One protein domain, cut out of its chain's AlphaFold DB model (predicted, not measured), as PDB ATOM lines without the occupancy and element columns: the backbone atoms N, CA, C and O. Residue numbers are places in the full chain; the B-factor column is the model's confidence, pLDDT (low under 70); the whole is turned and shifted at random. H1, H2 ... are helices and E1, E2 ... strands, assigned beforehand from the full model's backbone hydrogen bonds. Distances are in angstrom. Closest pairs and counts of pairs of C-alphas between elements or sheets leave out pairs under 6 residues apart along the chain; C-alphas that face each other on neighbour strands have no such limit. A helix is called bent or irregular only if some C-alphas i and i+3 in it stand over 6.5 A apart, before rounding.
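What this domain is: This is residues 9 to 104 of the 329 residues of the protein "DUF4253 domain-containing protein" of Mitsuaria sp. TWR114 (UniProt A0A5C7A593). A twisted sheet of five strands has two helices over one face, and its other face is bare. H2 packs along the inner strands, while H1 lies beside H2, running the opposite way over E3 near the E2 edge. The 96 printed residues hold E1, H1, E2, E3, H2, E4 and E5 in that order; the antiparallel sheet runs E2, E3, E1, E4, E5, and the class is mixed, helices and strands. The whole is compact, with a radius of gyration of the C-alphas of 12.7 A and spans of 36 by 27 by 20 A.

Where its parts are: E1, residues 9 to 17, begins at C-alpha 9 (140.017, 129.022, 160.560) and is 22.5 A long. H1 is residues 21 to 36, 22.6 A. E2 is residues 49 to 51 and E3 residues 55 to 60. H2, residues 63 to 75, 17.3 A, is only just irregular: C-alphas 69 and 72 are 6.7 A apart. E4, residues 80 to 89, is 25.5 A; E5, residues 97 to 103, ends at C-alpha 103 (143.853, 140.703, 172.645).

How they stand to each other: E1 and E4 are antiparallel at 163 degrees, with N 11 and O 86 2.8 A apart; E3 and E1 have N 12 and O 56 at 2.8 A. Hairpin E2 and E3 has N 50 and O 57 at 2.9 A, hairpin E4 and E5 N 85 and O 101 at 2.8 A. H2 makes two layers with the sheet, a helix on one face; its height over the sheet is 8.2 A, and it lies over E1. H1 is on the same face, over E3. Its residues 27 to 34 touch H2 at a shallow tilt of 30 degrees, opposite ways; the closest C-alphas, Ile 31 and Ile 70, are 6.0 A apart. E1, H1, E2 and E3, H2, E4 are split strand-helix-strand units, a third strand between each two, with right-handed crossovers. In H1 every O i to N i+4 pair is within hydrogen-bond range, in H2 7 of 9.

The domain as a whole: The C-alphas farthest apart, Ala 22 and Gly 95, are 38.0 A apart. The printed part has no cut; the link H1 to E2 is long. Mean pLDDT of the printed part is 72.9, with residues 33 to 47 and 90 to 98 among those under 70.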
ATOM      1  N   SER A   9     139.880 127.585 160.813       86.25
ATOM      2  CA  SER A   9     140.017 129.022 160.560       86.25
ATOM      3  C   SER A   9     140.326 129.844 161.799       86.25
ATOM      4  O   SER A   9     139.964 129.474 162.910       86.25
ATOM      5  N   VAL A  10     140.967 130.987 161.581       88.38
ATOM      6  CA  VAL A  10     141.160 132.037 162.576       88.38
ATOM      7  C   VAL A  10     140.366 133.252 162.123       88.38
ATOM      8  O   VAL A  10     140.597 133.787 161.037       88.38
ATOM      9  N   VAL A  11     139.404 133.669 162.942       89.06
ATOM     10  CA  VAL A  11     138.580 134.858 162.717       89.06
ATOM     11  C   VAL A  11     139.029 135.937 163.681       89.06
ATOM     12  O   VAL A  11     138.910 135.783 164.891       89.06
ATOM     13  N   VAL A  12     139.526 137.041 163.146       88.88
ATOM     14  CA  VAL A  12     140.000 138.193 163.904       88.88
ATOM     15  C   VAL A  12     139.021 139.341 163.695       88.88
ATOM     16  O   VAL A  12     138.809 139.778 162.567       88.88
ATOM     17  N   ARG A  13     138.440 139.850 164.776       88.81
ATOM     18  CA  ARG A  13     137.527 140.995 164.788       88.81
ATOM     19  C   ARG A  13     138.196 142.196 165.421       88.81
ATOM     20  O   ARG A  13     138.681 142.117 166.546       88.81
ATOM     21  N   PHE A  14     138.215 143.308 164.700       86.12
ATOM     22  CA  PHE A  14     138.805 144.561 165.158       86.12
ATOM     23  C   PHE A  14     137.748 145.342 165.945       86.12
ATOM     24  O   PHE A  14     136.963 146.089 165.361       86.12
ATOM     25  N   ASP A  15     137.698 145.113 167.259       82.50
ATOM     26  CA  ASP A  15     136.645 145.639 168.137       82.50
ATOM     27  C   ASP A  15     136.772 147.153 168.355       82.50
ATOM     28  O   ASP A  15     135.772 147.869 168.381       82.50
ATOM     29  N   GLU A  16     138.005 147.653 168.494       80.31
ATOM     30  CA  GLU A  16     138.283 149.077 168.699       80.31
ATOM     31  C   GLU A  16     139.503 149.504 167.877       80.31
ATOM     32  O   GLU A  16     140.638 149.169 168.215       80.31
ATOM     33  N   LEU A  17     139.286 150.255 166.797       77.12
ATOM     34  CA  LEU A  17     140.365 150.827 165.988       77.12
ATOM     35  C   LEU A  17     141.012 152.019 166.716       77.12
ATOM     36  O   LEU A  17     140.321 152.833 167.323       77.12
ATOM     37  N   ALA A  18     142.338 152.129 166.641       68.50
ATOM     38  CA  ALA A  18     143.129 153.172 167.308       68.50
ATOM     39  C   ALA A  18     143.948 154.034 166.340       68.50
ATOM     40  O   ALA A  18     144.118 155.230 166.574       68.50
ATOM     41  N   GLY A  19     144.507 153.401 165.305       63.47
ATOM     42  CA  GLY A  19     145.513 153.991 164.424       63.47
ATOM     43  C   GLY A  19     144.934 154.566 163.138       63.47
ATOM     44  O   GLY A  19     143.745 154.438 162.846       63.47
ATOM     45  N   ASP A  20     145.800 155.207 162.357       66.50
ATOM     46  CA  ASP A  20     145.440 155.707 161.035       66.50
ATOM     47  C   ASP A  20     145.365 154.577 159.988       66.50
ATOM     48  O   ASP A  20     145.686 153.410 160.239       66.50
ATOM     49  N   ALA A  21     144.926 154.927 158.778       71.50
ATOM     50  CA  ALA A  21     144.818 153.973 157.681       71.50
ATOM     51  C   ALA A  21     146.168 153.318 157.318       71.50
ATOM     52  O   ALA A  21     146.179 152.185 156.845       71.50
ATOM     53  N   ALA A  22     147.302 153.985 157.560       66.50
ATOM     54  CA  ALA A  22     148.623 153.453 157.236       66.50
ATOM     55  C   ALA A  22     149.048 152.353 158.219       66.50
ATOM     56  O   ALA A  22     149.530 151.305 157.790       66.50
ATOM     57  N   ALA A  23     148.798 152.542 159.520       64.88
ATOM     58  CA  ALA A  23     149.026 151.508 160.530       64.88
ATOM     59  C   ALA A  23     148.203 150.243 160.241       64.88
ATOM     60  O   ALA A  23     148.679 149.120 160.420       64.88
ATOM     61  N   ARG A  24     146.970 150.425 159.746       73.75
ATOM     62  CA  ARG A  24     146.100 149.317 159.347       73.75
ATOM     63  C   ARG A  24     146.666 148.536 158.159       73.75
ATOM     64  O   ARG A  24     146.748 147.312 158.240       73.75
ATOM     65  N   VAL A  25     147.080 149.235 157.102       72.31
ATOM     66  CA  VAL A  25     147.674 148.620 155.902       72.31
ATOM     67  C   VAL A  25     148.950 147.853 156.255       72.31
ATOM     68  O   VAL A  25     149.096 146.706 155.848       72.31
ATOM     69  N   ALA A  26     149.829 148.426 157.083       68.19
ATOM     70  CA  ALA A  26     151.063 147.764 157.505       68.19
ATOM     71  C   ALA A  26     150.804 146.444 158.257       68.19
ATOM     72  O   ALA A  26     151.499 145.452 158.027       68.19
ATOM     73  N   MET A  27     149.785 146.401 159.127       75.75
ATOM     74  CA  MET A  27     149.390 145.163 159.808       75.75
ATOM     75  C   MET A  27     148.884 144.109 158.811       75.75
ATOM     76  O   MET A  27     149.295 142.953 158.885       75.75
ATOM     77  N   GLU A  28     148.012 144.490 157.874       75.25
ATOM     78  CA  GLU A  28     147.477 143.574 156.855       75.25
ATOM     79  C   GLU A  28     148.578 143.032 155.932       75.25
ATOM     80  O   GLU A  28     148.618 141.830 155.656       75.25
ATOM     81  N   GLU A  29     149.513 143.882 155.503       71.38
ATOM     82  CA  GLU A  29     150.669 143.486 154.694       71.38
ATOM     83  C   GLU A  29     151.603 142.536 155.445       71.38
ATOM     84  O   GLU A  29     152.066 141.550 154.861       71.38
ATOM     85  N   GLY A  30     151.841 142.797 156.736       68.19
ATOM     86  CA  GLY A  30     152.612 141.923 157.618       68.19
ATOM     87  C   GLY A  30     151.970 140.545 157.755       68.19
ATOM     88  O   GLY A  30     152.654 139.533 157.591       68.19
ATOM     89  N   ILE A  31     150.648 140.494 157.966       74.06
ATOM     90  CA  ILE A  31     149.911 139.226 158.058       74.06
ATOM     91  C   ILE A  31     150.032 138.484 156.730       74.06
ATOM     92  O   ILE A  31     150.433 137.324 156.701       74.06
ATOM     93  N   ALA A  32     149.792 139.166 155.611       71.75
ATOM     94  CA  ALA A  32     149.911 138.563 154.293       71.75
ATOM     95  C   ALA A  32     151.342 138.066 153.993       71.75
ATOM     96  O   ALA A  32     151.511 137.061 153.302       71.75
ATOM     97  N   ALA A  33     152.380 138.737 154.501       66.38
ATOM     98  CA  ALA A  33     153.770 138.313 154.347       66.38
ATOM     99  C   ALA A  33     154.089 137.039 155.141       66.38
ATOM    100  O   ALA A  33     154.708 136.131 154.584       66.38
ATOM    101  N   VAL A  34     153.618 136.935 156.389       64.75
ATOM    102  CA  VAL A  34     153.769 135.725 157.219       64.75
ATOM    103  C   VAL A  34     153.138 134.511 156.538       64.75
ATOM    104  O   VAL A  34     153.750 133.444 156.481       64.75
ATOM    105  N   LEU A  35     151.962 134.688 155.930       67.69
ATOM    106  CA  LEU A  35     151.284 133.619 155.192       67.69
ATOM    107  C   LEU A  35     152.065 133.191 153.940       67.69
ATOM    108  O   LEU A  35     152.195 131.999 153.668       67.69
ATOM    109  N   ARG A  36     152.645 134.148 153.199       65.50
ATOM    110  CA  ARG A  36     153.477 133.862 152.013       65.50
ATOM    111  C   ARG A  36     154.806 133.182 152.349       65.50
ATOM    112  O   ARG A  36     155.340 132.472 151.501       65.50
ATOM    113  N   GLY A  37     155.339 133.389 153.554       57.12
ATOM    114  CA  GLY A  37     156.641 132.875 153.997       57.12
ATOM    115  C   GLY A  37     156.718 131.354 154.194       57.12
ATOM    116  O   GLY A  37     157.791 130.839 154.490       57.12
ATOM    117  N   GLY A  38     155.611 130.619 154.040       51.66
ATOM    118  CA  GLY A  38     155.607 129.150 154.010       51.66
ATOM    119  C   GLY A  38     155.779 128.449 155.365       51.66
ATOM    120  O   GLY A  38     155.677 127.227 155.416       51.66
ATOM    121  N   SER A  39     155.960 129.193 156.464       47.53
ATOM    122  CA  SER A  39     156.131 128.649 157.826       47.53
ATOM    123  C   SER A  39     154.918 127.868 158.355       47.53
ATOM    124  O   SER A  39     155.040 127.181 159.364       47.53
ATOM    125  N   LEU A  40     153.751 127.987 157.715       49.97
ATOM    126  CA  LEU A  40     152.472 127.497 158.241       49.97
ATOM    127  C   LEU A  40     151.868 126.304 157.493       49.97
ATOM    128  O   LEU A  40     150.828 125.805 157.905       49.97
ATOM    129  N   GLY A  41     152.506 125.830 156.418       49.19
ATOM    130  CA  GLY A  41     151.947 124.774 155.570       49.19
ATOM    131  C   GLY A  41     150.690 125.215 154.799       49.19
ATOM    132  O   GLY A  41     149.734 125.732 155.352       49.19
ATOM    133  N   ALA A  42     150.689 125.008 153.482       46.12
ATOM    134  CA  ALA A  42     149.521 125.050 152.588       46.12
ATOM    135  C   ALA A  42     148.498 126.221 152.678       46.12
ATOM    136  O   ALA A  42     147.422 126.074 152.110       46.12
ATOM    137  N   ILE A  43     148.799 127.394 153.259       52.03
ATOM    138  CA  ILE A  43     147.947 128.612 153.142       52.03
ATOM    139  C   ILE A  43     148.220 129.328 151.806       52.03
ATOM    140  O   ILE A  43     148.557 130.510 151.744       52.03
ATOM    141  N   ALA A  44     148.220 128.566 150.715       44.97
ATOM    142  CA  ALA A  44     148.751 129.011 149.432       44.97
ATOM    143  C   ALA A  44     147.675 129.514 148.455       44.97
ATOM    144  O   ALA A  44     148.039 130.016 147.389       44.97
ATOM    145  N   ALA A  45     146.375 129.389 148.760       57.16
ATOM    146  CA  ALA A  45     145.329 129.852 147.853       57.16
ATOM    147  C   ALA A  45     144.842 131.270 148.227       57.16
ATOM    148  O   ALA A  45     144.612 131.553 149.399       57.16
ATOM    149  N   PRO A  46     144.620 132.169 147.246       52.44
ATOM    150  CA  PRO A  46     144.027 133.494 147.474       52.44
ATOM    151  C   PRO A  46     142.689 133.472 148.231       52.44
ATOM    152  O   PRO A  46     142.349 134.448 148.889       52.44
ATOM    153  N   ASP A  47     141.955 132.359 148.156       63.69
ATOM    154  CA  ASP A  47     140.656 132.163 148.809       63.69
ATOM    155  C   ASP A  47     140.771 131.862 150.322       63.69
ATOM    156  O   ASP A  47     139.761 131.857 151.032       63.69
ATOM    157  N   ASP A  48     141.987 131.629 150.832       72.19
ATOM    158  CA  ASP A  48     142.249 131.300 152.240       72.19
ATOM    159  C   ASP A  48     142.371 132.548 153.140       72.19
ATOM    160  O   ASP A  48     142.425 132.428 154.366       72.19
ATOM    161  N   LEU A  49     142.373 133.749 152.551       78.88
ATOM    162  CA  LEU A  49     142.411 135.038 153.242       78.88
ATOM    163  C   LEU A  49     141.217 135.898 152.812       78.88
ATOM    164  O   LEU A  49     141.113 136.301 151.657       78.88
ATOM    165  N   SER A  50     140.351 136.257 153.757       82.69
ATOM    166  CA  SER A  50     139.265 137.214 153.532       82.69
ATOM    167  C   SER A  50     139.436 138.420 154.445       82.69
ATOM    168  O   SER A  50     139.451 138.276 155.667       82.69
ATOM    169  N   VAL A  51     139.527 139.612 153.856       79.25
ATOM    170  CA  VAL A  51     139.652 140.885 154.579       79.25
ATOM    171  C   VAL A  51     138.372 141.697 154.390       79.25
ATOM    172  O   VAL A  51     137.994 142.027 153.268       79.25
ATOM    173  N   ALA A  52     137.709 142.025 155.493       83.31
ATOM    174  CA  ALA A  52     136.600 142.966 155.570       83.31
ATOM    175  C   ALA A  52     136.985 144.161 156.459       83.31
ATOM    176  O   ALA A  52     138.020 144.155 157.123       83.31
ATOM    177  N   ALA A  53     136.139 145.196 156.499       78.12
ATOM    178  CA  ALA A  53     136.441 146.443 157.210       78.12
ATOM    179  C   ALA A  53     136.750 146.252 158.712       78.12
ATOM    180  O   ALA A  53     137.556 146.989 159.271       78.12
ATOM    181  N   ASN A  54     136.114 145.275 159.363       85.06
ATOM    182  CA  ASN A  54     136.252 144.991 160.793       85.06
ATOM    183  C   ASN A  54     136.550 143.515 161.101       85.06
ATOM    184  O   ASN A  54     136.594 143.139 162.271       85.06
ATOM    185  N   GLU A  55     136.769 142.684 160.085       87.25
ATOM    186  CA  GLU A  55     136.991 141.252 160.262       87.25
ATOM    187  C   GLU A  55     138.051 140.749 159.281       87.25
ATOM    188  O   GLU A  55     138.107 141.167 158.126       87.25
ATOM    189  N   LEU A  56     138.902 139.852 159.755       87.44
ATOM    190  CA  LEU A  56     139.905 139.145 158.978       87.44
ATOM    191  C   LEU A  56     139.703 137.651 159.219       87.44
ATOM    192  O   LEU A  56     139.704 137.205 160.364       87.44
ATOM    193  N   VAL A  57     139.535 136.879 158.148       87.50
ATOM    194  CA  VAL A  57     139.351 135.428 158.220       87.50
ATOM    195  C   VAL A  57     140.493 134.746 157.492       87.50
ATOM    196  O   VAL A  57     140.740 135.018 156.317       87.50
ATOM    197  N   LEU A  58     141.158 133.846 158.200       85.50
ATOM    198  CA  LEU A  58     142.281 133.055 157.718       85.50
ATOM    199  C   LEU A  58     141.889 131.587 157.765       85.50
ATOM    200  O   LEU A  58     141.423 131.122 158.802       85.50
ATOM    201  N   ARG A  59     142.057 130.861 156.666       84.12
ATOM    202  CA  ARG A  59     141.722 129.438 156.553       84.12
ATOM    203  C   ARG A  59     142.988 128.623 156.356       84.12
ATOM    204  O   ARG A  59     143.908 129.049 155.668       84.12
ATOM    205  N   GLY A  60     143.033 127.443 156.956       79.69
ATOM    206  CA  GLY A  60     144.156 126.538 156.765       79.69
ATOM    207  C   GLY A  60     144.030 125.250 157.567       79.69
ATOM    208  O   GLY A  60     143.001 125.003 158.196       79.69
ATOM    209  N   PRO A  61     145.064 124.398 157.518       77.19
ATOM    210  CA  PRO A  61     145.020 123.076 158.135       77.19
ATOM    211  C   PRO A  61     145.080 123.109 159.670       77.19
ATOM    212  O   PRO A  61     144.632 122.158 160.305       77.19
ATOM    213  N   ASP A  62     145.621 124.182 160.257       80.19
ATOM    214  CA  ASP A  62     145.865 124.309 161.696       80.19
ATOM    215  C   ASP A  62     145.621 125.756 162.168       80.19
ATOM    216  O   ASP A  62     146.408 126.664 161.888       80.19
ATOM    217  N   ALA A  63     144.506 125.981 162.870       82.56
ATOM    218  CA  ALA A  63     144.142 127.290 163.402       82.56
ATOM    219  C   ALA A  63     145.073 127.754 164.529       82.56
ATOM    220  O   ALA A  63     145.276 128.960 164.651       82.56
ATOM    221  N   ASN A  64     145.666 126.845 165.315       80.69
ATOM    222  CA  ASN A  64     146.633 127.229 166.348       80.69
ATOM    223  C   ASN A  64     147.902 127.764 165.701       80.69
ATOM    224  O   ASN A  64     148.322 128.871 166.020       80.69
ATOM    225  N   ALA A  65     148.450 127.037 164.723       75.38
ATOM    226  CA  ALA A  65     149.635 127.486 164.003       75.38
ATOM    227  C   ALA A  65     149.395 128.850 163.329       75.38
ATOM    228  O   ALA A  65     150.205 129.764 163.477       75.38
ATOM    229  N   ILE A  66     148.257 129.019 162.637       80.06
ATOM    230  CA  ILE A  66     147.880 130.309 162.033       80.06
ATOM    231  C   ILE A  66     147.814 131.404 163.096       80.06
ATOM    232  O   ILE A  66     148.380 132.481 162.902       80.06
ATOM    233  N   TYR A  67     147.108 131.144 164.199       82.62
ATOM    234  CA  TYR A  67     146.937 132.113 165.269       82.62
ATOM    235  C   TYR A  67     148.282 132.514 165.874       82.62
ATOM    236  O   TYR A  67     148.560 133.705 165.945       82.62
ATOM    237  N   ASP A  68     149.149 131.562 166.209       75.19
ATOM    238  CA  ASP A  68     150.477 131.826 166.770       75.19
ATOM    239  C   ASP A  68     151.357 132.660 165.835       75.19
ATOM    240  O   ASP A  68     152.158 133.477 166.289       75.19
ATOM    241  N   ALA A  69     151.186 132.514 164.521       73.25
ATOM    242  CA  ALA A  69     151.948 133.276 163.543       73.25
ATOM    243  C   ALA A  69     151.419 134.701 163.309       73.25
ATOM    244  O   ALA A  69     152.211 135.605 163.042       73.25
ATOM    245  N   ILE A  70     150.104 134.936 163.414       79.12
ATOM    246  CA  ILE A  70     149.516 136.279 163.228       79.12
ATOM    247  C   ILE A  70     149.356 137.054 164.537       79.12
ATOM    248  O   ILE A  70     149.371 138.283 164.515       79.12
ATOM    249  N   ARG A  71     149.184 136.364 165.674       80.12
ATOM    250  CA  ARG A  71     148.982 136.947 167.011       80.12
ATOM    251  C   ARG A  71     150.011 138.039 167.315       80.12
ATOM    252  O   ARG A  71     149.587 139.099 167.780       80.12
ATOM    253  N   PRO A  72     151.307 137.861 167.001       73.56
ATOM    254  CA  PRO A  72     152.298 138.898 167.223       73.56
ATOM    255  C   PRO A  72     152.026 140.190 166.434       73.56
ATOM    256  O   PRO A  72     152.134 141.286 166.973       73.56
ATOM    257  N   LEU A  73     151.578 140.076 165.181       74.75
ATOM    258  CA  LEU A  73     151.222 141.224 164.340       74.75
ATOM    259  C   LEU A  73     149.954 141.933 164.825       74.75
ATOM    260  O   LEU A  73     149.843 143.150 164.686       74.75
ATOM    261  N   LEU A  74     149.010 141.187 165.408       79.75
ATOM    262  CA  LEU A  74     147.810 141.755 166.021       79.75
ATOM    263  C   LEU A  74     148.157 142.550 167.284       79.75
ATOM    264  O   LEU A  74     147.673 143.667 167.442       79.75
ATOM    265  N   LEU A  75     149.010 141.999 168.151       75.19
ATOM    266  CA  LEU A  75     149.439 142.621 169.410       75.19
ATOM    267  C   LEU A  75     150.370 143.825 169.219       75.19
ATOM    268  O   LEU A  75     150.401 144.716 170.066       75.19
ATOM    269  N   LEU A  76     151.091 143.877 168.101       68.75
ATOM    270  CA  LEU A  76     151.974 144.988 167.738       68.75
ATOM    271  C   LEU A  76     151.295 146.125 166.991       68.75
ATOM    272  O   LEU A  76     151.884 147.187 166.774       68.75
ATOM    273  N   SER A  77     150.067 145.896 166.549       72.69
ATOM    274  CA  SER A  77     149.384 146.843 165.701       72.69
ATOM    275  C   SER A  77     148.949 148.071 166.484       72.69
ATOM    276  O   SER A  77     148.083 148.010 167.352       72.69
ATOM    277  N   LEU A  78     149.468 149.229 166.081       68.00
ATOM    278  CA  LEU A  78     148.936 150.523 166.507       68.00
ATOM    279  C   LEU A  78     147.545 150.800 165.915       68.00
ATOM    280  O   LEU A  78     146.910 151.785 166.282       68.00
ATOM    281  N   ALA A  79     147.061 149.967 164.984       70.56
ATOM    282  CA  ALA A  79     145.774 150.159 164.325       70.56
ATOM    283  C   ALA A  79     144.580 149.755 165.198       70.56
ATOM    284  O   ALA A  79     143.463 150.178 164.907       70.56
ATOM    285  N   VAL A  80     144.785 148.962 166.254       73.94
ATOM    286  CA  VAL A  80     143.715 148.376 167.074       73.94
ATOM    287  C   VAL A  80     144.063 148.478 168.557       73.94
ATOM    288  O   VAL A  80     145.178 148.170 168.950       73.94
ATOM    289  N   ARG A  81     143.104 148.874 169.395       76.38
ATOM    290  CA  ARG A  81     143.201 148.800 170.866       76.38
ATOM    291  C   ARG A  81     142.684 147.490 171.421       76.38
ATOM    292  O   ARG A  81     143.073 147.079 172.512       76.38
ATOM    293  N   GLN A  82     141.789 146.849 170.679       83.81
ATOM    294  CA  GLN A  82     141.224 145.574 171.059       83.81
ATOM    295  C   GLN A  82     140.890 144.750 169.822       83.81
ATOM    296  O   GLN A  82     140.344 145.259 168.838       83.81
ATOM    297  N   VAL A  83     141.219 143.466 169.898       86.69
ATOM    298  CA  VAL A  83     140.948 142.475 168.863       86.69
ATOM    299  C   VAL A  83     140.372 141.230 169.517       86.69
ATOM    300  O   VAL A  83     140.960 140.707 170.460       86.69
ATOM    301  N   SER A  84     139.256 140.725 169.010       88.19
ATOM    302  CA  SER A  84     138.717 139.428 169.416       88.19
ATOM    303  C   SER A  84     139.090 138.381 168.382       88.19
ATOM    304  O   SER A  84     138.859 138.572 167.190       88.19
ATOM    305  N   VAL A  85     139.677 137.274 168.821       89.06
ATOM    306  CA  VAL A  85     140.171 136.213 167.946       89.06
ATOM    307  C   VAL A  85     139.467 134.909 168.284       89.06
ATOM    308  O   VAL A  85     139.497 134.476 169.433       89.06
ATOM    309  N   ALA A  86     138.823 134.304 167.288       89.12
ATOM    310  CA  ALA A  86     138.169 133.007 167.389       89.12
ATOM    311  C   ALA A  86     138.913 131.979 166.526       89.12
ATOM    312  O   ALA A  86     139.015 132.157 165.310       89.12
ATOM    313  N   LEU A  87     139.420 130.911 167.142       87.69
ATOM    314  CA  LEU A  87     139.971 129.748 166.441       87.69
ATOM    315  C   LEU A  87     138.851 128.726 166.285       87.69
ATOM    316  O   LEU A  87     138.240 128.342 167.280       87.69
ATOM    317  N   ARG A  88     138.599 128.303 165.048       86.06
ATOM    318  CA  ARG A  88     137.529 127.377 164.678       86.06
ATOM    319  C   ARG A  88     138.108 126.052 164.217       86.06
ATOM    320  O   ARG A  88     138.803 126.012 163.196       86.06
ATOM    321  N   TYR A  89     137.757 124.977 164.914       80.81
ATOM    322  CA  TYR A  89     138.186 123.618 164.593       80.81
ATOM    323  C   TYR A  89     137.061 122.851 163.876       80.81
ATOM    324  O   TYR A  89     136.249 122.196 164.518       80.81
ATOM    325  N   GLY A  90     136.985 122.937 162.540       69.44
ATOM    326  CA  GLY A  90     136.004 122.191 161.730       69.44
ATOM    327  C   GLY A  90     135.345 123.009 160.612       69.44
ATOM    328  O   GLY A  90     135.625 124.197 160.450       69.44
ATOM    329  N   GLU A  91     134.464 122.372 159.825       59.19
ATOM    330  CA  GLU A  91     133.716 123.061 158.763       59.19
ATOM    331  C   GLU A  91     132.718 124.082 159.340       59.19
ATOM    332  O   GLU A  91     132.087 123.874 160.376       59.19
ATOM    333  N   ALA A  92     132.572 125.218 158.649       51.38
ATOM    334  CA  ALA A  92     131.704 126.311 159.073       51.38
ATOM    335  C   ALA A  92     130.220 125.895 159.022       51.38
ATOM    336  O   ALA A  92     129.572 126.053 157.991       51.38
ATOM    337  N   GLY A  93     129.676 125.387 160.130       52.53
ATOM    338  CA  GLY A  93     128.245 125.086 160.242       52.53
ATOM    339  C   GLY A  93     127.846 124.164 161.392       52.53
ATOM    340  O   GLY A  93     126.771 124.366 161.950       52.53
ATOM    341  N   ASP A  94     128.708 123.230 161.803       41.62
ATOM    342  CA  ASP A  94     128.341 122.189 162.769       41.62
ATOM    343  C   ASP A  94     129.248 122.208 164.004       41.62
ATOM    344  O   ASP A  94     130.452 122.009 163.895       41.62
ATOM    345  N   GLY A  95     128.651 122.427 165.184       48.22
ATOM    346  CA  GLY A  95     129.253 122.100 166.487       48.22
ATOM    347  C   GLY A  95     130.681 122.603 166.710       48.22
ATOM    348  O   GLY A  95     131.503 121.856 167.226       48.22
ATOM    349  N   ILE A  96     130.972 123.833 166.283       56.44
ATOM    350  CA  ILE A  96     132.327 124.386 166.269       56.44
ATOM    351  C   ILE A  96     132.813 124.588 167.711       56.44
ATOM    352  O   ILE A  96     132.244 125.395 168.449       56.44
ATOM    353  N   ASP A  97     133.872 123.878 168.102       57.69
ATOM    354  CA  ASP A  97     134.671 124.264 169.263       57.69
ATOM    355  C   ASP A  97     135.390 125.572 168.896       57.69
ATOM    356  O   ASP A  97     136.344 125.578 168.117       57.69
ATOM    357  N   ASP A  98     134.880 126.694 169.403       68.88
ATOM    358  CA  ASP A  98     135.482 128.015 169.235       68.88
ATOM    359  C   ASP A  98     136.352 128.326 170.461       68.88
ATOM    360  O   ASP A  98     135.850 128.444 171.582       68.88
ATOM    361  N   PHE A  99     137.656 128.530 170.259       74.31
ATOM    362  CA  PHE A  99     138.478 129.201 171.267       74.31
ATOM    363  C   PHE A  99     138.432 130.704 171.013       74.31
ATOM    364  O   PHE A  99     138.967 131.177 170.010       74.31
ATOM    365  N   LEU A 100     137.786 131.447 171.913       81.62
ATOM    366  CA  LEU A 100     137.716 132.902 171.862       81.62
ATOM    367  C   LEU A 100     138.729 133.512 172.830       81.62
ATOM    368  O   LEU A 100     138.704 133.236 174.028       81.62
ATOM    369  N   THR A 101     139.564 134.405 172.318       83.25
ATOM    370  CA  THR A 101     140.466 135.227 173.123       83.25
ATOM    371  C   THR A 101     140.353 136.689 172.725       83.25
ATOM    372  O   THR A 101     140.125 137.016 171.562       83.25
ATOM    373  N   THR A 102     140.498 137.584 173.697       83.56
ATOM    374  CA  THR A 102     140.546 139.025 173.456       83.56
ATOM    375  C   THR A 102     141.967 139.506 173.679       83.56
ATOM    376  O   THR A 102     142.509 139.410 174.778       83.56
ATOM    377  N   LEU A 103     142.554 140.061 172.629       78.50
ATOM    378  CA  LEU A 103     143.853 140.703 172.645       78.50
ATOM    379  C   LEU A 103     143.665 142.203 172.838       78.50
ATOM    380  O   LEU A 103     142.834 142.831 172.181       78.50
ATOM    381  N   ARG A 104     144.463 142.780 173.731       76.06
ATOM    382  CA  ARG A 104     144.568 144.226 173.922       76.06
ATOM    383  C   ARG A 104     146.003 144.627 173.604       76.06
ATOM    384  O   ARG A 104     146.844 144.508 174.491       76.06
TER     385      ARG A 104